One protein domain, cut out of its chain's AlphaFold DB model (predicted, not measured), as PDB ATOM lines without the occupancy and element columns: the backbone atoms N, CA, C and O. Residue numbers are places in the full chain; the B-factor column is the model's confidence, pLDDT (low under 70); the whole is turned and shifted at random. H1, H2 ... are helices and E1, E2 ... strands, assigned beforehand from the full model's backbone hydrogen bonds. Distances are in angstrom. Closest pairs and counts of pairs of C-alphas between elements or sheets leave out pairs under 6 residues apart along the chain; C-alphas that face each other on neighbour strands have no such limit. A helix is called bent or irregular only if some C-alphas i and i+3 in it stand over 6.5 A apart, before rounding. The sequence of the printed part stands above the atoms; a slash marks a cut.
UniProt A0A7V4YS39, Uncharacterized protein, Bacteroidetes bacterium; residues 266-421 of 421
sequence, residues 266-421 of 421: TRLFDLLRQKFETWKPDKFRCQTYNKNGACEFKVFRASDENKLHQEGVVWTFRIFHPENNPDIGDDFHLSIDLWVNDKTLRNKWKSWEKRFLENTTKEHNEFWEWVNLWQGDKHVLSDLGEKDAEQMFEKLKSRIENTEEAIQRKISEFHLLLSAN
ATOM      1  N   THR A 266     202.791 271.142 311.915       87.88
ATOM      2  CA  THR A 266     203.146 272.099 312.976       87.88
ATOM      3  C   THR A 266     202.887 271.484 314.348       87.88
ATOM      4  O   THR A 266     203.765 271.510 315.207       87.88
ATOM      5  N   ARG A 267     201.715 270.863 314.530       86.94
ATOM      6  CA  ARG A 267     201.363 270.161 315.769       86.94
ATOM      7  C   ARG A 267     202.280 268.965 316.021       86.94
ATOM      8  O   ARG A 267     202.753 268.810 317.144       86.94
ATOM      9  N   LEU A 268     202.557 268.160 314.995       92.12
ATOM     10  CA  LEU A 268     203.502 267.042 315.080       92.12
ATOM     11  C   LEU A 268     204.872 267.509 315.599       92.12
ATOM     12  O   LEU A 268     205.417 266.937 316.542       92.12
ATOM     13  N   PHE A 269     205.415 268.585 315.030       93.88
ATOM     14  CA  PHE A 269     206.707 269.123 315.445       93.88
ATOM     15  C   PHE A 269     206.692 269.745 316.843       93.88
ATOM     16  O   PHE A 269     207.691 269.647 317.554       93.88
ATOM     17  N   ASP A 270     205.586 270.358 317.266       92.31
ATOM     18  CA  ASP A 270     205.443 270.849 318.637       92.31
ATOM     19  C   ASP A 270     205.446 269.690 319.649       92.31
ATOM     20  O   ASP A 270     206.146 269.768 320.661       92.31
ATOM     21  N   LEU A 271     204.750 268.586 319.352       94.00
ATOM     22  CA  LEU A 271     204.776 267.365 320.169       94.00
ATOM     23  C   LEU A 271     206.179 266.745 320.211       94.00
ATOM     24  O   LEU A 271     206.671 266.382 321.280       94.00
ATOM     25  N   LEU A 272     206.850 266.659 319.061       94.75
ATOM     26  CA  LEU A 272     208.216 266.145 318.970       94.75
ATOM     27  C   LEU A 272     209.200 267.011 319.774       94.75
ATOM     28  O   LEU A 272     210.046 266.478 320.494       94.75
ATOM     29  N   ARG A 273     209.059 268.345 319.721       94.75
ATOM     30  CA  ARG A 273     209.858 269.289 320.521       94.75
ATOM     31  C   ARG A 273     209.700 269.033 322.019       94.75
ATOM     32  O   ARG A 273     210.710 268.900 322.706       94.75
ATOM     33  N   GLN A 274     208.466 268.898 322.505       94.44
ATOM     34  CA  GLN A 274     208.188 268.636 323.925       94.44
ATOM     35  C   GLN A 274     208.871 267.355 324.426       94.44
ATOM     36  O   GLN A 274     209.396 267.317 325.543       94.44
ATOM     37  N   LYS A 275     208.925 266.306 323.592       95.31
ATOM     38  CA  LYS A 275     209.628 265.057 323.932       95.31
ATOM     39  C   LYS A 275     211.135 265.274 324.107       95.31
ATOM     40  O   LYS A 275     211.708 264.813 325.094       95.31
ATOM     41  N   PHE A 276     211.774 266.034 323.215       93.38
ATOM     42  CA  PHE A 276     213.199 266.373 323.338       93.38
ATOM     43  C   PHE A 276     213.510 267.268 324.540       93.38
ATOM     44  O   PHE A 276     214.502 267.025 325.235       93.38
ATOM     45  N   GLU A 277     212.654 268.253 324.811       90.25
ATOM     46  CA  GLU A 277     212.753 269.127 325.987       90.25
ATOM     47  C   GLU A 277     212.615 268.339 327.299       90.25
ATOM     48  O   GLU A 277     213.218 268.706 328.301       90.25
ATOM     49  N   THR A 278     211.895 267.215 327.296       93.38
ATOM     50  CA  THR A 278     211.765 266.351 328.479       93.38
ATOM     51  C   THR A 278     212.957 265.403 328.649       93.38
ATOM     52  O   THR A 278     213.379 265.130 329.770       93.38
ATOM     53  N   TRP A 279     213.522 264.885 327.556       93.62
ATOM     54  CA  TRP A 279     214.551 263.842 327.619       93.62
ATOM     55  C   TRP A 279     215.925 264.345 328.078       93.62
ATOM     56  O   TRP A 279     216.507 263.775 329.001       93.62
ATOM     57  N   LYS A 280     216.473 265.379 327.423       90.88
ATOM     58  CA  LYS A 280     217.798 265.960 327.734       90.88
ATOM     59  C   LYS A 280     217.801 267.477 327.455       90.88
ATOM     60  O   LYS A 280     218.513 267.917 326.542       90.88
ATOM     61  N   PRO A 281     217.042 268.275 328.233       86.38
ATOM     62  CA  PRO A 281     216.834 269.704 327.981       86.38
ATOM     63  C   PRO A 281     218.122 270.519 327.946       86.38
ATOM     64  O   PRO A 281     218.203 271.476 327.195       86.38
ATOM     65  N   ASP A 282     219.154 270.156 328.704       89.69
ATOM     66  CA  ASP A 282     220.403 270.932 328.732       89.69
ATOM     67  C   ASP A 282     221.362 270.573 327.593       89.69
ATOM     68  O   ASP A 282     222.296 271.317 327.296       89.69
ATOM     69  N   LYS A 283     221.143 269.425 326.940       88.25
ATOM     70  CA  LYS A 283     222.058 268.894 325.927       88.25
ATOM     71  C   LYS A 283     221.622 269.235 324.511       88.25
ATOM     72  O   LYS A 283     222.483 269.498 323.673       88.25
ATOM     73  N   PHE A 284     220.319 269.239 324.240       89.81
ATOM     74  CA  PHE A 284     219.788 269.404 322.890       89.81
ATOM     75  C   PHE A 284     218.823 270.585 322.771       89.81
ATOM     76  O   PHE A 284     218.178 271.014 323.727       89.81
ATOM     77  N   ARG A 285     218.749 271.123 321.559       90.56
ATOM     78  CA  ARG A 285     217.810 272.151 321.119       90.56
ATOM     79  C   ARG A 285     217.143 271.678 319.842       90.56
ATOM     80  O   ARG A 285     217.726 270.907 319.075       90.56
ATOM     81  N   CYS A 286     215.928 272.161 319.621       92.56
ATOM     82  CA  CYS A 286     215.137 271.807 318.457       92.56
ATOM     83  C   CYS A 286     214.781 273.053 317.655       92.56
ATOM     84  O   CYS A 286     214.380 274.070 318.219       92.56
ATOM     85  N   GLN A 287     214.846 272.949 316.333       89.81
ATOM     86  CA  GLN A 287     214.406 274.001 315.432       89.81
ATOM     87  C   GLN A 287     213.537 273.423 314.326       89.81
ATOM     88  O   GLN A 287     213.840 272.384 313.750       89.81
ATOM     89  N   THR A 288     212.452 274.124 314.028       90.06
ATOM     90  CA  THR A 288     211.520 273.759 312.963       90.06
ATOM     91  C   THR A 288     211.634 274.743 311.819       90.06
ATOM     92  O   THR A 288     211.617 275.956 312.044       90.06
ATOM     93  N   TYR A 289     211.680 274.228 310.600       82.75
ATOM     94  CA  TYR A 289     211.645 275.024 309.383       82.75
ATOM     95  C   TYR A 289     210.453 274.594 308.538       82.75
ATOM     96  O   TYR A 289     210.228 273.413 308.324       82.75
ATOM     97  N   ASN A 290     209.679 275.571 308.075       76.88
ATOM     98  CA  ASN A 290     208.610 275.378 307.099       76.88
ATOM     99  C   ASN A 290     208.711 276.543 306.105       76.88
ATOM    100  O   ASN A 290     208.068 277.585 306.257       76.88
ATOM    101  N   LYS A 291     209.688 276.441 305.200       65.12
ATOM    102  CA  LYS A 291     210.047 277.470 304.213       65.12
ATOM    103  C   LYS A 291     210.593 276.785 302.963       65.12
ATOM    104  O   LYS A 291     211.191 275.724 303.053       65.12
ATOM    105  N   ASN A 292     210.441 277.438 301.810       64.81
ATOM    106  CA  ASN A 292     210.951 276.969 300.512       64.81
ATOM    107  C   ASN A 292     210.386 275.617 300.052       64.81
ATOM    108  O   ASN A 292     211.062 274.875 299.351       64.81
ATOM    109  N   GLY A 293     209.148 275.312 300.433       72.56
ATOM    110  CA  GLY A 293     208.466 274.111 299.972       72.56
ATOM    111  C   GLY A 293     208.736 272.862 300.800       72.56
ATOM    112  O   GLY A 293     207.969 271.944 300.608       72.56
ATOM    113  N   ALA A 294     209.693 272.842 301.737       81.62
ATOM    114  CA  ALA A 294     209.983 271.691 302.599       81.62
ATOM    115  C   ALA A 294     209.731 271.966 304.092       81.62
ATOM    116  O   ALA A 294     209.981 273.073 304.599       81.62
ATOM    117  N   CYS A 295     209.313 270.927 304.821       89.25
ATOM    118  CA  CYS A 295     209.178 270.975 306.273       89.25
ATOM    119  C   CYS A 295     210.253 270.125 306.968       89.25
ATOM    120  O   CYS A 295     210.501 268.972 306.619       89.25
ATOM    121  N   GLU A 296     210.918 270.711 307.964       91.94
ATOM    122  CA  GLU A 296     212.059 270.108 308.650       91.94
ATOM    123  C   GLU A 296     211.968 270.287 310.168       91.94
ATOM    124  O   GLU A 296     211.617 271.360 310.670       91.94
ATOM    125  N   PHE A 297     212.398 269.261 310.894       93.69
ATOM    126  CA  PHE A 297     212.656 269.279 312.325       93.69
ATOM    127  C   PHE A 297     214.123 268.926 312.571       93.69
ATOM    128  O   PHE A 297     214.567 267.827 312.244       93.69
ATOM    129  N   LYS A 298     214.883 269.858 313.146       92.81
ATOM    130  CA  LYS A 298     216.313 269.708 313.437       92.81
ATOM    131  C   LYS A 298     216.547 269.609 314.932       92.81
ATOM    132  O   LYS A 298     216.014 270.411 315.691       92.81
ATOM    133  N   VAL A 299     217.405 268.678 315.325       93.44
ATOM    134  CA  VAL A 299     217.938 268.513 316.675       93.44
ATOM    135  C   VAL A 299     219.437 268.756 316.626       93.44
ATOM    136  O   VAL A 299     220.155 268.136 315.842       93.44
ATOM    137  N   PHE A 300     219.917 269.658 317.467       89.81
ATOM    138  CA  PHE A 300     221.329 270.017 317.562       89.81
ATOM    139  C   PHE A 300     221.715 270.225 319.018       89.81
ATOM    140  O   PHE A 300     220.855 270.307 319.896       89.81
ATOM    141  N   ARG A 301     223.015 270.268 319.310       87.69
ATOM    142  CA  ARG A 301     223.468 270.470 320.687       87.69
ATOM    143  C   ARG A 301     223.210 271.894 321.151       87.69
ATOM    144  O   ARG A 301     223.470 272.845 320.422       87.69
ATOM    145  N   ALA A 302     222.808 272.044 322.408       85.81
ATOM    146  CA  ALA A 302     222.590 273.351 323.020       85.81
ATOM    147  C   ALA A 302     223.850 274.236 322.978       85.81
ATOM    148  O   ALA A 302     223.765 275.432 322.724       85.81
ATOM    149  N   SER A 303     225.040 273.639 323.120       82.12
ATOM    150  CA  SER A 303     226.325 274.346 323.005       82.12
ATOM    151  C   SER A 303     226.594 274.956 321.625       82.12
ATOM    152  O   SER A 303     227.471 275.810 321.493       82.12
ATOM    153  N   ASP A 304     225.887 274.492 320.597       79.44
ATOM    154  CA  ASP A 304     226.095 274.889 319.206       79.44
ATOM    155  C   ASP A 304     225.040 275.900 318.722       79.44
ATOM    156  O   ASP A 304     225.142 276.405 317.607       79.44
ATOM    157  N   GLU A 305     224.082 276.271 319.580       74.75
ATOM    158  CA  GLU A 305     223.004 277.224 319.280       74.75
ATOM    159  C   GLU A 305     223.539 278.580 318.794       74.75
ATOM    160  O   GLU A 305     223.100 279.098 317.770       74.75
ATOM    161  N   ASN A 306     224.578 279.103 319.451       69.00
ATOM    162  CA  ASN A 306     225.222 280.364 319.062       69.00
ATOM    163  C   ASN A 306     226.224 280.213 317.903       69.00
ATOM    164  O   ASN A 306     226.661 281.213 317.333       69.00
ATOM    165  N   LYS A 307     226.603 278.978 317.543       68.12
ATOM    166  CA  LYS A 307     227.599 278.699 316.495       68.12
ATOM    167  C   LYS A 307     226.994 278.646 315.098       68.12
ATOM    168  O   LYS A 307     227.730 278.831 314.141       68.12
ATOM    169  N   LEU A 308     225.675 278.477 314.978       60.84
ATOM    170  CA  LEU A 308     224.934 278.501 313.704       60.84
ATOM    171  C   LEU A 308     225.032 279.845 312.951       60.84
ATOM    172  O   LEU A 308     224.600 279.944 311.806       60.84
ATOM    173  N   HIS A 309     225.595 280.880 313.584       59.03
ATOM    174  CA  HIS A 309     225.750 282.227 313.024       59.03
ATOM    175  C   HIS A 309     227.174 282.798 313.171       59.03
ATOM    176  O   HIS A 309     227.401 283.965 312.859       59.03
ATOM    177  N   GLN A 310     228.134 281.994 313.640       58.41
ATOM    178  CA  GLN A 310     229.547 282.363 313.789       58.41
ATOM    179  C   GLN A 310     230.423 281.426 312.937       58.41
ATOM    180  O   GLN A 310     229.931 280.444 312.381       58.41
ATOM    181  N   GLU A 311     231.711 281.733 312.766       55.28
ATOM    182  CA  GLU A 311     232.651 280.835 312.079       55.28
ATOM    183  C   GLU A 311     232.725 279.495 312.829       55.28
ATOM    184  O   GLU A 311     233.250 279.410 313.939       55.28
ATOM    185  N   GLY A 312     232.143 278.440 312.253       67.19
ATOM    186  CA  GLY A 312     232.034 277.158 312.934       67.19
ATOM    187  C   GLY A 312     231.536 276.014 312.059       67.19
ATOM    188  O   GLY A 312     231.130 276.187 310.908       67.19
ATOM    189  N   VAL A 313     231.603 274.824 312.652       74.94
ATOM    190  CA  VAL A 313     231.069 273.567 312.130       74.94
ATOM    191  C   VAL A 313     229.997 273.107 313.115       74.94
ATOM    192  O   VAL A 313     230.297 272.891 314.290       74.94
ATOM    193  N   VAL A 314     228.752 272.984 312.656       83.31
ATOM    194  CA  VAL A 314     227.614 272.538 313.477       83.31
ATOM    195  C   VAL A 314     226.975 271.346 312.806       83.31
ATOM    196  O   VAL A 314     226.726 271.376 311.611       83.31
ATOM    197  N   TRP A 315     226.688 270.296 313.557       85.75
ATOM    198  CA  TRP A 315     226.035 269.110 313.026       85.75
ATOM    199  C   TRP A 315     224.669 268.932 313.680       85.75
ATOM    200  O   TRP A 315     224.460 269.308 314.836       85.75
ATOM    201  N   THR A 316     223.720 268.395 312.922       90.62
ATOM    202  CA  THR A 316     222.324 268.285 313.333       90.62
ATOM    203  C   THR A 316     221.737 266.961 312.884       90.62
ATOM    204  O   THR A 316     222.034 266.493 311.787       90.62
ATOM    205  N   PHE A 317     220.843 266.401 313.686       92.19
ATOM    206  CA  PHE A 317     219.923 265.369 313.227       92.19
ATOM    207  C   PHE A 317     218.686 266.047 312.674       92.19
ATOM    208  O   PHE A 317     218.077 266.869 313.358       92.19
ATOM    209  N   ARG A 318     218.303 265.713 311.451       91.94
ATOM    210  CA  ARG A 318     217.157 266.313 310.781       91.94
ATOM    211  C   ARG A 318     216.179 265.229 310.381       91.94
ATOM    212  O   ARG A 318     216.562 264.277 309.708       91.94
ATOM    213  N   ILE A 319     214.914 265.421 310.725       92.88
ATOM    214  CA  ILE A 319     213.815 264.787 310.008       92.88
ATOM    215  C   ILE A 319     213.226 265.812 309.037       92.88
ATOM    216  O   ILE A 319     212.972 266.947 309.438       92.88
ATOM    217  N   PHE A 320     213.033 265.445 307.773       91.50
ATOM    218  CA  PHE A 320     212.459 266.339 306.773       91.50
ATOM    219  C   PHE A 320     211.517 265.631 305.804       91.50
ATOM    220  O   PHE A 320     211.655 264.435 305.549       91.50
ATOM    221  N   HIS A 321     210.593 266.406 305.248       90.31
ATOM    222  CA  HIS A 321     209.785 266.043 304.096       90.31
ATOM    223  C   HIS A 321     209.986 267.115 303.011       90.31
ATOM    224  O   HIS A 321     210.033 268.307 303.346       90.31
ATOM    225  N   PRO A 322     210.148 266.732 301.730       84.94
ATOM    226  CA  PRO A 322     210.426 267.680 300.650       84.94
ATOM    227  C   PRO A 322     209.274 268.657 300.384       84.94
ATOM    228  O   PRO A 322     209.512 269.698 299.780       84.94
ATOM    229  N   GLU A 323     208.065 268.334 300.853       84.12
ATOM    230  CA  GLU A 323     206.863 269.166 300.747       84.12
ATOM    231  C   GLU A 323     206.449 269.787 302.095       84.12
ATOM    232  O   GLU A 323     206.684 269.215 303.161       84.12
ATOM    233  N   ASN A 324     205.797 270.953 302.056       82.69
ATOM    234  CA  ASN A 324     205.425 271.752 303.232       82.69
ATOM    235  C   ASN A 324     204.167 271.256 303.962       82.69
ATOM    236  O   ASN A 324     203.965 271.619 305.122       82.69
ATOM    237  N   ASN A 325     203.327 270.476 303.278       82.00
ATOM    238  CA  ASN A 325     202.054 269.958 303.779       82.00
ATOM    239  C   ASN A 325     201.975 268.441 303.540       82.00
ATOM    240  O   ASN A 325     201.149 268.017 302.738       82.00
ATOM    241  N   PRO A 326     202.850 267.647 304.179       86.50
ATOM    242  CA  PRO A 326     202.774 266.197 304.073       86.50
ATOM    243  C   PRO A 326     201.465 265.680 304.669       86.50
ATOM    244  O   PRO A 326     200.977 266.230 305.665       86.50
ATOM    245  N   ASP A 327     200.940 264.619 304.075       86.12
ATOM    246  CA  ASP A 327     199.723 263.935 304.493       86.12
ATOM    247  C   ASP A 327     200.033 262.562 305.116       86.12
ATOM    248  O   ASP A 327     201.161 262.063 305.114       86.12
ATOM    249  N   ILE A 328     199.020 261.944 305.714       86.12
ATOM    250  CA  ILE A 328     199.114 260.583 306.239       86.12
ATOM    251  C   ILE A 328     199.498 259.629 305.099       86.12
ATOM    252  O   ILE A 328     198.879 259.620 304.040       86.12
ATOM    253  N   GLY A 329     200.502 258.786 305.344       87.88
ATOM    254  CA  GLY A 329     201.101 257.902 304.346       87.88
ATOM    255  C   GLY A 329     202.398 258.434 303.731       87.88
ATOM    256  O   GLY A 329     203.141 257.637 303.160       87.88
ATOM    257  N   ASP A 330     202.715 259.721 303.898       89.75
ATOM    258  CA  ASP A 330     203.953 260.298 303.372       89.75
ATOM    259  C   ASP A 330     205.197 259.897 304.177       89.75
ATOM    260  O   ASP A 330     205.154 259.645 305.387       89.75
ATOM    261  N   ASP A 331     206.340 259.880 303.487       92.81
ATOM    262  CA  ASP A 331     207.644 259.484 304.017       92.81
ATOM    263  C   ASP A 331     208.436 260.685 304.546       92.81
ATOM    264  O   ASP A 331     209.005 261.473 303.789       92.81
ATOM    265  N   PHE A 332     208.618 260.765 305.860       93.50
ATOM    266  CA  PHE A 332     209.649 261.617 306.440       93.50
ATOM    267  C   PHE A 332     211.012 260.929 306.430       93.50
ATOM    268  O   PHE A 332     211.163 259.785 306.864       93.50
ATOM    269  N   HIS A 333     212.036 261.658 306.006       91.44
ATOM    270  CA  HIS A 333     213.405 261.170 305.932       91.44
ATOM    271  C   HIS A 333     214.217 261.631 307.132       91.44
ATOM    272  O   HIS A 333     214.244 262.819 307.453       91.44
ATOM    273  N   LEU A 334     214.931 260.701 307.759       91.06
ATOM    274  CA  LEU A 334     215.925 261.006 308.774       91.06
ATOM    275  C   LEU A 334     217.300 261.175 308.127       91.06
ATOM    276  O   LEU A 334     217.743 260.358 307.316       91.06
ATOM    277  N   SER A 335     217.993 262.220 308.551       89.00
ATOM    278  CA  SER A 335     219.316 262.582 308.074       89.00
ATOM    279  C   SER A 335     220.193 263.136 309.191       89.00
ATOM    280  O   SER A 335     219.713 263.581 310.236       89.00
ATOM    281  N   ILE A 336     221.500 263.084 308.963       88.12
ATOM    282  CA  ILE A 336     222.507 263.781 309.755       88.12
ATOM    283  C   ILE A 336     223.144 264.788 308.813       88.12
ATOM    284  O   ILE A 336     223.725 264.400 307.804       88.12
ATOM    285  N   ASP A 337     223.048 266.067 309.145       86.81
ATOM    286  CA  ASP A 337     223.570 267.145 308.315       86.81
ATOM    287  C   ASP A 337     224.624 267.943 309.069       86.81
ATOM    288  O   ASP A 337     224.601 268.055 310.294       86.81
ATOM    289  N   LEU A 338     225.539 268.533 308.315       84.88
ATOM    290  CA  LEU A 338     226.582 269.407 308.807       84.88
ATOM    291  C   LEU A 338     226.468 270.777 308.163       84.88
ATOM    292  O   LEU A 338     226.600 270.916 306.951       84.88
ATOM    293  N   TRP A 339     226.297 271.799 308.978       84.00
ATOM    294  CA  TRP A 339     226.465 273.178 308.582       84.00
ATOM    295  C   TRP A 339     227.927 273.598 308.708       84.00
ATOM    296  O   TRP A 339     228.576 273.386 309.737       84.00
ATOM    297  N   VAL A 340     228.436 274.214 307.646       79.12
ATOM    298  CA  VAL A 340     229.781 274.788 307.594       79.12
ATOM    299  C   VAL A 340     229.656 276.164 306.960       79.12
ATOM    300  O   VAL A 340     229.192 276.255 305.828       79.12
ATOM    301  N   ASN A 341     230.052 277.229 307.653       75.31
ATOM    302  CA  ASN A 341     229.948 278.593 307.113       75.31
ATOM    303  C   ASN A 341     231.013 278.866 306.029       75.31
ATOM    304  O   ASN A 341     230.744 279.430 304.972       75.31
ATOM    305  N   ASP A 342     232.237 278.373 306.235       78.81
ATOM    306  CA  ASP A 342     233.359 278.639 305.334       78.81
ATOM    307  C   ASP A 342     233.381 277.699 304.111       78.81
ATOM    308  O   ASP A 342     233.393 276.467 304.218       78.81
ATOM    309  N   LYS A 343     233.429 278.285 302.909       79.19
ATOM    310  CA  LYS A 343     233.435 277.548 301.632       79.19
ATOM    311  C   LYS A 343     234.673 276.657 301.460       79.19
ATOM    312  O   LYS A 343     234.576 275.581 300.866       79.19
ATOM    313  N   THR A 344     235.828 277.081 301.962       78.75
ATOM    314  CA  THR A 344     237.086 276.327 301.887       78.75
ATOM    315  C   THR A 344     237.033 275.108 302.803       78.75
ATOM    316  O   THR A 344     237.363 274.001 302.374       78.75
ATOM    317  N   LEU A 345     236.552 275.283 304.035       74.94
ATOM    318  CA  LEU A 345     236.315 274.208 304.995       74.94
ATOM    319  C   LEU A 345     235.292 273.214 304.457       74.94
ATOM    320  O   LEU A 345     235.543 272.012 304.501       74.94
ATOM    321  N   ARG A 346     234.199 273.696 303.856       77.62
ATOM    322  CA  ARG A 346     233.192 272.850 303.201       77.62
ATOM    323  C   ARG A 346     233.813 271.960 302.122       77.62
ATOM    324  O   ARG A 346     233.553 270.761 302.088       77.62
ATOM    325  N   ASN A 347     234.669 272.518 301.264       77.75
ATOM    326  CA  ASN A 347     235.345 271.755 300.210       77.75
ATOM    327  C   ASN A 347     236.345 270.734 300.770       77.75
ATOM    328  O   ASN A 347     236.396 269.601 300.288       77.75
ATOM    329  N   LYS A 348     237.103 271.098 301.813       76.31
ATOM    330  CA  LYS A 348     237.969 270.148 302.531       76.31
ATOM    331  C   LYS A 348     237.141 269.009 303.125       76.31
ATOM    332  O   LYS A 348     237.542 267.851 303.027       76.31
ATOM    333  N   TRP A 349     235.958 269.315 303.649       73.94
ATOM    334  CA  TRP A 349     235.075 268.322 304.243       73.94
ATOM    335  C   TRP A 349     234.536 267.300 303.250       73.94
ATOM    336  O   TRP A 349     234.635 266.104 303.507       73.94
ATOM    337  N   LYS A 350     234.120 267.743 302.059       70.06
ATOM    338  CA  LYS A 350     233.724 266.854 300.950       70.06
ATOM    339  C   LYS A 350     234.805 265.828 300.591       70.06
ATOM    340  O   LYS A 350     234.511 264.681 300.273       70.06
ATOM    341  N   SER A 351     236.079 266.221 300.654       68.81
ATOM    342  CA  SER A 351     237.193 265.295 300.388       68.81
ATOM    343  C   SER A 351     237.398 264.256 301.502       68.81
ATOM    344  O   SER A 351     237.923 263.171 301.252       68.81
ATOM    345  N   TRP A 352     236.953 264.575 302.720       65.88
ATOM    346  CA  TRP A 352     237.115 263.775 303.935       65.88
ATOM    347  C   TRP A 352     235.912 262.847 304.209       65.88
ATOM    348  O   TRP A 352     236.062 261.780 304.805       65.88
ATOM    349  N   GLU A 353     234.734 263.219 303.701       61.66
ATOM    350  CA  GLU A 353     233.423 262.582 303.883       61.66
ATOM    351  C   GLU A 353     233.363 261.096 303.497       61.66
ATOM    352  O   GLU A 353     232.686 260.319 304.169       61.66
ATOM    353  N   LYS A 354     234.152 260.652 302.503       57.59
ATOM    354  CA  LYS A 354     234.236 259.233 302.085       57.59
ATOM    355  C   LYS A 354     234.608 258.257 303.217       57.59
ATOM    356  O   LYS A 354     234.582 257.050 303.004       57.59
ATOM    357  N   ARG A 355     235.003 258.764 304.391       56.03
ATOM    358  CA  ARG A 355     235.441 258.003 305.571       56.03
ATOM    359  C   ARG A 355     234.580 258.246 306.819       56.03
ATOM    360  O   ARG A 355     234.975 257.809 307.898       56.03
ATOM    361  N   PHE A 356     233.483 259.001 306.717       60.44
ATOM    362  CA  PHE A 356     232.802 259.542 307.898       60.44
ATOM    363  C   PHE A 356     231.892 258.520 308.592       60.44
ATOM    364  O   PHE A 356     231.979 258.356 309.807       60.44
ATOM    365  N   LEU A 357     231.071 257.793 307.827       59.31
ATOM    366  CA  LEU A 357     230.207 256.716 308.319       59.31
ATOM    367  C   LEU A 357     230.190 255.579 307.284       59.31
ATOM    368  O   LEU A 357     229.815 255.790 306.128       59.31
ATOM    369  N   GLU A 358     230.620 254.382 307.686       53.25
ATOM    370  CA  GLU A 358     230.444 253.160 306.895       53.25
ATOM    371  C   GLU A 358     228.930 252.946 306.693       53.25
ATOM    372  O   GLU A 358     228.186 252.924 307.671       53.25
ATOM    373  N   ASN A 359     228.472 252.826 305.438       49.09
ATOM    374  CA  ASN A 359     227.060 252.700 305.003       49.09
ATOM    375  C   ASN A 359     226.273 253.996 304.710       49.09
ATOM    376  O   ASN A 359     225.047 254.009 304.815       49.09
ATOM    377  N   THR A 360     226.922 255.073 304.270       49.75
ATOM    378  CA  THR A 360     226.212 256.212 303.661       49.75
ATOM    379  C   THR A 360     225.682 255.837 302.273       49.75
ATOM    380  O   THR A 360     226.410 255.784 301.282       49.75
ATOM    381  N   THR A 361     224.390 255.516 302.197       41.78
ATOM    382  CA  THR A 361     223.670 255.380 300.929       41.78
ATOM    383  C   THR A 361     223.619 256.737 300.232       41.78
ATOM    384  O   THR A 361     223.199 257.735 300.807       41.78
ATOM    385  N   LYS A 362     224.126 256.751 298.998       46.31
ATOM    386  CA  LYS A 362     224.252 257.905 298.104       46.31
ATOM    387  C   LYS A 362     222.939 258.682 297.955       46.31
ATOM    388  O   LYS A 362     221.952 258.087 297.549       46.31
ATOM    389  N   GLU A 363     223.010 259.997 298.154       41.84
ATOM    390  CA  GLU A 363     222.641 261.054 297.193       41.84
ATOM    391  C   GLU A 363     222.978 262.418 297.823       41.84
ATOM    392  O   GLU A 363     222.417 262.806 298.844       41.84
ATOM    393  N   HIS A 364     223.948 263.142 297.252       45.75
ATOM    394  CA  HIS A 364     224.289 264.484 297.723       45.75
ATOM    395  C   HIS A 364     223.273 265.478 297.170       45.75
ATOM    396  O   HIS A 364     223.340 265.827 295.994       45.75
ATOM    397  N   ASN A 365     222.390 265.985 298.024       46.34
ATOM    398  CA  ASN A 365     221.640 267.196 297.720       46.34
ATOM    399  C   ASN A 365     222.273 268.371 298.469       46.34
ATOM    400  O   ASN A 365     222.227 268.448 299.697       46.34
ATOM    401  N   GLU A 366     222.909 269.274 297.719       50.47
ATOM    402  CA  GLU A 366     223.404 270.539 298.257       50.47
ATOM    403  C   GLU A 366     222.224 271.484 298.472       50.47
ATOM    404  O   GLU A 366     221.647 272.015 297.524       50.47
ATOM    405  N   PHE A 367     221.892 271.735 299.734       53.03
ATOM    406  CA  PHE A 367     221.027 272.846 300.107       53.03
ATOM    407  C   PHE A 367     221.868 273.865 300.870       53.03
ATOM    408  O   PHE A 367     222.055 273.762 302.082       53.03
ATOM    409  N   TRP A 368     222.361 274.879 300.155       58.81
ATOM    410  CA  TRP A 368     223.093 276.004 300.746       58.81
ATOM    411  C   TRP A 368     224.375 275.581 301.486       58.81
ATOM    412  O   TRP A 368     225.250 274.918 300.934       58.81
ATOM    413  N   GLU A 369     224.503 276.016 302.740       69.25
ATOM    414  CA  GLU A 369     225.658 275.831 303.603       69.25
ATOM    415  C   GLU A 369     225.656 274.483 304.357       69.25
ATOM    416  O   GLU A 369     226.449 274.294 305.284       69.25
ATOM    417  N   TRP A 370     224.796 273.541 303.956       77.06
ATOM    418  CA  TRP A 370     224.635 272.231 304.585       77.06
ATOM    419  C   TRP A 370     225.225 271.099 303.736       77.06
ATOM    420  O   TRP A 370     225.086 271.076 302.515       77.06
ATOM    421  N   VAL A 371     225.868 270.143 304.401       78.25
ATOM    422  CA  VAL A 371     226.397 268.899 303.833       78.25
ATOM    423  C   VAL A 371     225.667 267.737 304.498       78.25
ATOM    424  O   VAL A 371     225.761 267.576 305.714       78.25
ATOM    425  N   ASN A 372     224.931 266.940 303.725       80.25
ATOM    426  CA  ASN A 372     224.290 265.732 304.239       80.25
ATOM    427  C   ASN A 372     225.351 264.653 304.483       80.25
ATOM    428  O   ASN A 372     225.962 264.180 303.536       80.25
ATOM    429  N   LEU A 373     225.571 264.283 305.745       77.31
ATOM    430  CA  LEU A 373     226.551 263.269 306.136       77.31
ATOM    431  C   LEU A 373     225.976 261.855 306.089       77.31
ATOM    432  O   LEU A 373     226.733 260.894 306.010       77.31
ATOM    433  N   TRP A 374     224.658 261.720 306.233       82.00
ATOM    434  CA  TRP A 374     223.951 260.448 306.190       82.00
ATOM    435  C   TRP A 374     222.453 260.677 305.983       82.00
ATOM    436  O   TRP A 374     221.874 261.614 306.536       82.00
ATOM    437  N   GLN A 375     221.821 259.765 305.252       81.50
ATOM    438  CA  GLN A 375     220.376 259.651 305.099       81.50
ATOM    439  C   GLN A 375     220.043 258.170 304.911       81.50
ATOM    440  O   GLN A 375     220.692 257.492 304.113       81.50
ATOM    441  N   GLY A 376     219.054 257.649 305.637       75.50
ATOM    442  CA  GLY A 376     218.738 256.223 305.517       75.50
ATOM    443  C   GLY A 376     217.447 255.765 306.179       75.50
ATOM    444  O   GLY A 376     216.728 254.966 305.584       75.50
ATOM    445  N   ASP A 377     217.106 256.282 307.361       82.00
ATOM    446  CA  ASP A 377     215.853 255.882 308.009       82.00
ATOM    447  C   ASP A 377     214.682 256.703 307.453       82.00
ATOM    448  O   ASP A 377     214.797 257.909 307.221       82.00
ATOM    449  N   LYS A 378     213.537 256.043 307.271       90.62
ATOM    450  CA  LYS A 378     212.269 256.674 306.897       90.62
ATOM    451  C   LYS A 378     211.217 256.480 307.980       90.62
ATOM    452  O   LYS A 378     211.252 255.492 308.725       90.62
ATOM    453  N   HIS A 379     210.272 257.405 308.062       93.69
ATOM    454  CA  HIS A 379     209.074 257.312 308.887       93.69
ATOM    455  C   HIS A 379     207.843 257.622 308.043       93.69
ATOM    456  O   HIS A 379     207.686 258.755 307.603       93.69
ATOM    457  N   VAL A 380     206.989 256.619 307.849       94.88
ATOM    458  CA  VAL A 380     205.693 256.779 307.185       94.88
ATOM    459  C   VAL A 380     204.724 257.393 308.189       94.88
ATOM    460  O   VAL A 380     204.522 256.819 309.264       94.88
ATOM    461  N   LEU A 381     204.139 258.538 307.855       92.19
ATOM    462  CA  LEU A 381     203.133 259.182 308.694       92.19
ATOM    463  C   LEU A 381     201.889 258.310 308.830       92.19
ATOM    464  O   LEU A 381     201.397 257.745 307.855       92.19
ATOM    465  N   SER A 382     201.353 258.234 310.042       92.12
ATOM    466  CA  SER A 382     200.172 257.432 310.351       92.12
ATOM    467  C   SER A 382     199.031 258.236 310.964       92.12
ATOM    468  O   SER A 382     197.873 257.898 310.732       92.12
ATOM    469  N   ASP A 383     199.334 259.279 311.736       90.75
ATOM    470  CA  ASP A 383     198.330 260.093 312.426       90.75
ATOM    471  C   ASP A 383     198.650 261.595 312.462       90.75
ATOM    472  O   ASP A 383     197.800 262.371 312.901       90.75
ATOM    473  N   LEU A 384     199.850 262.020 312.029       88.31
ATOM    474  CA  LEU A 384     200.363 263.394 312.159       88.31
ATOM    475  C   LEU A 384     200.246 263.927 313.605       88.31
ATOM    476  O   LEU A 384     200.120 265.134 313.846       88.31
ATOM    477  N   GLY A 385     200.257 263.010 314.574       89.50
ATOM    478  CA  GLY A 385     199.837 263.233 315.948       89.50
ATOM    479  C   GLY A 385     200.821 262.660 316.960       89.50
ATOM    480  O   GLY A 385     202.039 262.714 316.785       89.50
ATOM    481  N   GLU A 386     200.293 262.167 318.080       91.12
ATOM    482  CA  GLU A 386     201.114 261.682 319.193       91.12
ATOM    483  C   GLU A 386     201.888 260.414 318.838       91.12
ATOM    484  O   GLU A 386     203.031 260.260 319.280       91.12
ATOM    485  N   LYS A 387     201.295 259.524 318.034       93.38
ATOM    486  CA  LYS A 387     201.928 258.262 317.655       93.38
ATOM    487  C   LYS A 387     203.121 258.514 316.742       93.38
ATOM    488  O   LYS A 387     204.198 257.976 317.004       93.38
ATOM    489  N   ASP A 388     202.956 259.351 315.721       95.25
ATOM    490  CA  ASP A 388     204.066 259.744 314.854       95.25
ATOM    491  C   ASP A 388     205.149 260.491 315.643       95.25
ATOM    492  O   ASP A 388     206.327 260.155 315.521       95.25
ATOM    493  N   ALA A 389     204.773 261.421 316.530       95.44
ATOM    494  CA  ALA A 389     205.734 262.130 317.375       95.44
ATOM    495  C   ALA A 389     206.570 261.175 318.245       95.44
ATOM    496  O   ALA A 389     207.780 261.357 318.370       95.44
ATOM    497  N   GLU A 390     205.948 260.158 318.848       96.06
ATOM    498  CA  GLU A 390     206.634 259.153 319.672       96.06
ATOM    499  C   GLU A 390     207.609 258.308 318.845       96.06
ATOM    500  O   GLU A 390     208.776 258.153 319.204       96.06
ATOM    501  N   GLN A 391     207.158 257.796 317.702       96.00
ATOM    502  CA  GLN A 391     207.984 256.935 316.855       96.00
ATOM    503  C   GLN A 391     209.160 257.696 316.240       96.00
ATOM    504  O   GLN A 391     210.286 257.194 316.219       96.00
ATOM    505  N   MET A 392     208.924 258.924 315.771       95.69
ATOM    506  CA  MET A 392     209.976 259.798 315.252       95.69
ATOM    507  C   MET A 392     210.977 260.177 316.345       95.69
ATOM    508  O   MET A 392     212.184 260.185 316.088       95.69
ATOM    509  N   PHE A 393     210.498 260.440 317.566       96.50
ATOM    510  CA  PHE A 393     211.351 260.705 318.722       96.50
ATOM    511  C   PHE A 393     212.278 259.525 319.018       96.50
ATOM    512  O   PHE A 393     213.489 259.722 319.078       96.50
ATOM    513  N   GLU A 394     211.751 258.304 319.137       96.12
ATOM    514  CA  GLU A 394     212.571 257.127 319.446       96.12
ATOM    515  C   GLU A 394     213.581 256.802 318.334       96.12
ATOM    516  O   GLU A 394     214.733 256.469 318.627       96.12
ATOM    517  N   LYS A 395     213.216 256.994 317.057       94.06
ATOM    518  CA  LYS A 395     214.163 256.863 315.932       94.06
ATOM    519  C   LYS A 395     215.305 257.873 316.026       94.06
ATOM    520  O   LYS A 395     216.473 257.492 315.931       94.06
ATOM    521  N   LEU A 396     214.986 259.153 316.239       93.38
ATOM    522  CA  LEU A 396     215.999 260.195 316.408       93.38
ATOM    523  C   LEU A 396     216.872 259.936 317.633       93.38
ATOM    524  O   LEU A 396     218.090 260.014 317.533       93.38
ATOM    525  N   LYS A 397     216.265 259.618 318.777       94.44
ATOM    526  CA  LYS A 397     216.953 259.326 320.035       94.44
ATOM    527  C   LYS A 397     217.936 258.173 319.876       94.44
ATOM    528  O   LYS A 397     219.113 258.349 320.183       94.44
ATOM    529  N   SER A 398     217.495 257.051 319.309       92.44
ATOM    530  CA  SER A 398     218.369 255.911 319.023       92.44
ATOM    531  C   SER A 398     219.520 256.306 318.094       92.44
ATOM    532  O   SER A 398     220.681 255.972 318.341       92.44
ATOM    533  N   ARG A 399     219.234 257.084 317.042       90.38
ATOM    534  CA  ARG A 399     220.264 257.564 316.114       90.38
ATOM    535  C   ARG A 399     221.274 258.484 316.804       90.38
ATOM    536  O   ARG A 399     222.474 258.331 316.572       90.38
ATOM    537  N   ILE A 400     220.805 259.392 317.659       90.88
ATOM    538  CA  ILE A 400     221.631 260.291 318.471       90.88
ATOM    539  C   ILE A 400     222.578 259.484 319.350       90.88
ATOM    540  O   ILE A 400     223.792 259.657 319.254       90.88
ATOM    541  N   GLU A 401     222.039 258.571 320.154       90.75
ATOM    542  CA  GLU A 401     222.820 257.777 321.106       90.75
ATOM    543  C   GLU A 401     223.887 256.921 320.414       90.75
ATOM    544  O   GLU A 401     224.999 256.804 320.919       90.75
ATOM    545  N   ASN A 402     223.592 256.402 319.220       88.31
ATOM    546  CA  ASN A 402     224.510 255.532 318.485       88.31
ATOM    547  C   ASN A 402     225.610 256.272 317.707       88.31
ATOM    548  O   ASN A 402     226.624 255.665 317.367       88.31
ATOM    549  N   THR A 403     225.418 257.549 317.358       87.00
ATOM    550  CA  THR A 403     226.310 258.240 316.400       87.00
ATOM    551  C   THR A 403     226.983 259.490 316.950       87.00
ATOM    552  O   THR A 403     228.026 259.892 316.433       87.00
ATOM    553  N   GLU A 404     226.456 260.085 318.018       86.44
ATOM    554  CA  GLU A 404     226.914 261.375 318.534       86.44
ATOM    555  C   GLU A 404     228.415 261.405 318.879       86.44
ATOM    556  O   GLU A 404     229.126 262.330 318.483       86.44
ATOM    557  N   GLU A 405     228.919 260.405 319.606       85.69
ATOM    558  CA  GLU A 405     230.332 260.359 320.007       85.69
ATOM    559  C   GLU A 405     231.265 260.169 318.807       85.69
ATOM    560  O   GLU A 405     232.331 260.787 318.724       85.69
ATOM    561  N   ALA A 406     230.849 259.345 317.840       84.06
ATOM    562  CA  ALA A 406     231.601 259.117 316.615       84.06
ATOM    563  C   ALA A 406     231.709 260.402 315.785       84.06
ATOM    564  O   ALA A 406     232.812 260.763 315.366       84.06
ATOM    565  N   ILE A 407     230.598 261.129 315.622       81.88
ATOM    566  CA  ILE A 407     230.561 262.415 314.919       81.88
ATOM    567  C   ILE A 407     231.456 263.434 315.634       81.88
ATOM    568  O   ILE A 407     232.297 264.071 314.997       81.88
ATOM    569  N   GLN A 408     231.350 263.547 316.962       82.44
ATOM    570  CA  GLN A 408     232.142 264.504 317.738       82.44
ATOM    571  C   GLN A 408     233.649 264.259 317.616       82.44
ATOM    572  O   GLN A 408     234.431 265.200 317.447       82.44
ATOM    573  N   ARG A 409     234.067 262.994 317.698       83.75
ATOM    574  CA  ARG A 409     235.467 262.602 317.523       83.75
ATOM    575  C   ARG A 409     235.965 262.979 316.131       83.75
ATOM    576  O   ARG A 409     237.031 263.575 316.012       83.75
ATOM    577  N   LYS A 410     235.171 262.715 315.093       80.81
ATOM    578  CA  LYS A 410     235.528 263.033 313.706       80.81
ATOM    579  C   LYS A 410     235.626 264.535 313.435       80.81
ATOM    580  O   LYS A 410     236.551 264.967 312.754       80.81
ATOM    581  N   ILE A 411     234.731 265.339 314.005       78.44
ATOM    582  CA  ILE A 411     234.825 266.807 313.940       78.44
ATOM    583  C   ILE A 411     236.093 267.298 314.656       78.44
ATOM    584  O   ILE A 411     236.792 268.175 314.155       78.44
ATOM    585  N   SER A 412     236.444 266.696 315.793       81.75
ATOM    586  CA  SER A 412     237.669 267.046 316.527       81.75
ATOM    587  C   SER A 412     238.937 266.690 315.732       81.75
ATOM    588  O   SER A 412     239.842 267.514 315.624       81.75
ATOM    589  N   GLU A 413     238.979 265.504 315.107       81.31
ATOM    590  CA  GLU A 413     240.053 265.087 314.185       81.31
ATOM    591  C   GLU A 413     240.228 266.085 313.029       81.31
ATOM    592  O   GLU A 413     241.352 266.417 312.651       81.31
ATOM    593  N   PHE A 414     239.130 266.617 312.493       77.12
ATOM    594  CA  PHE A 414     239.188 267.623 311.437       77.12
ATOM    595  C   PHE A 414     239.781 268.945 311.883       77.12
ATOM    596  O   PHE A 414     240.635 269.489 311.189       77.12
ATOM    597  N   HIS A 415     239.361 269.460 313.038       76.75
ATOM    598  CA  HIS A 415     239.917 270.701 313.570       76.75
ATOM    599  C   HIS A 415     241.426 270.583 313.829       76.75
ATOM    600  O   HIS A 415     242.169 271.532 313.570       76.75
ATOM    601  N   LEU A 416     241.904 269.409 314.254       78.44
ATOM    602  CA  LEU A 416     243.338 269.132 314.373       78.44
ATOM    603  C   LEU A 416     244.047 269.149 313.006       78.44
ATOM    604  O   LEU A 416     245.105 269.752 312.869       78.44
ATOM    605  N   LEU A 417     243.449 268.564 311.966       72.50
ATOM    606  CA  LEU A 417     244.008 268.601 310.605       72.50
ATOM    607  C   LEU A 417     244.031 270.009 309.993       72.50
ATOM    608  O   LEU A 417     244.903 270.319 309.180       72.50
ATOM    609  N   LEU A 418     243.065 270.852 310.359       71.19
ATOM    610  CA  LEU A 418     242.997 272.243 309.915       71.19
ATOM    611  C   LEU A 418     244.007 273.150 310.615       71.19
ATOM    612  O   LEU A 418     244.379 274.152 310.028       71.19
ATOM    613  N   SER A 419     244.419 272.817 311.842       70.06
ATOM    614  CA  SER A 419     245.424 273.574 312.605       70.06
ATOM    615  C   SER A 419     246.862 273.111 312.347       70.06
ATOM    616  O   SER A 419     247.801 273.813 312.711       70.06
ATOM    617  N   ALA A 420     247.040 271.943 311.719       61.38
ATOM    618  CA  ALA A 420     248.339 271.388 311.333       61.38
ATOM    619  C   ALA A 420     248.804 271.778 309.910       61.38
ATOM    620  O   ALA A 420     249.933 271.454 309.544       61.38
ATOM    621  N   ASN A 421     247.951 272.438 309.117       50.59
ATOM    622  CA  ASN A 421     248.274 273.050 307.817       50.59
ATOM    623  C   ASN A 421     248.131 274.565 307.917       50.59
ATOM    624  O   ASN A 421     248.787 275.258 307.110       50.59
TER     625      ASN A 421
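What this domain is: This is residues 266 to 421 of the 421 residues of an uncharacterized protein of Bacteroidetes bacterium (UniProt A0A7V4YS39). A twisted sheet of five antiparallel strands, E1 to E5, has a long bent helix, H3, running across one face. The shorter H1 packs on that face next to arm H3a, over E1 and E2, while H2 sits towards the other end, by E4 and E5 and near arm H3b. The printed part has 156 residues, with three named helices and five named strands in the order H1 E1 E2 E3 E4 H2 E5 H3; the sheet's order is E1 - E2 - E3 - E4 - E5, and the class is mixed, helices and strands. The whole is compact, with a radius of gyration of the C-alphas of 15.7 A, and elongated, spanning 52 by 32 by 28 A.

Where its parts are: H1, residues 266 to 279, begins at C-alpha 266 (203.146, 272.099, 312.976) and is 20.3 A long. E1, residues 284 to 291, and E2, residues 294 to 301, each measure 22.6 A. E3, residues 313 to 321, measures 24.0 A and bends by 58 degrees at residue 317; E4, residues 331 to 340, measures 27.1 A and bends by 51 degrees at residue 336. H2, residues 343 to 355, measures 20.0 A and is only just irregular: C-alphas 351 and 354 are 7.0 A apart. E5, residues 370 to 380, measures 24.6 A and bends by 80 degrees at residue 373. H3, residues 386 to 419, was assigned as one helix by its hydrogen bonds but is bent, with C-alphas 402 and 405 at 7.7 A. Its arms, H3a, residues 386 to 402, and H3b, residues 405 to 419, stand at a steep tilt of 52 degrees; C-alpha 419 is at (245.424, 273.574, 312.605).

How they stand to each other: E1 to E4 form a meander, each strand the antiparallel neighbour of the one before. Within hydrogen-bond range are N 287 and O 298 of E1 and E2, 2.9 A, N 297 and O 319 of E2 and E3, 2.8 A, N 316 and O 337 of E3 and E4, 2.8 A, and N 334 and O 377 of E4 and E5, 2.8 A. H1 is on the sheet at a height of 9.3 A, along the strands; its closest C-alphas to E1 are those of Arg 273 and Cys 286, 6.2 A. H3a, on the same face at a height of 8.5 A, lies over E3 and E4. H1 and H3a touch, closest at the C-alphas of Leu 272 and Ala 389, 5.0 A. H2 and H3a are apart. Every O i to N i+4 pair is within range in H1, H3a and H3b, against 7 of 9 in H2.

The domain as a whole: The C-alphas farthest apart, of Asp 383 and Asn 421, are 51.8 A apart. The printed part has no cut and ends at the chain's last residue. The links E2 to E3 and H2 to E5 are long. Mean pLDDT of the printed part is 80.9; residues 291 to 292, 306 to 312, 351 to 369 and 420 to 421 are under 70.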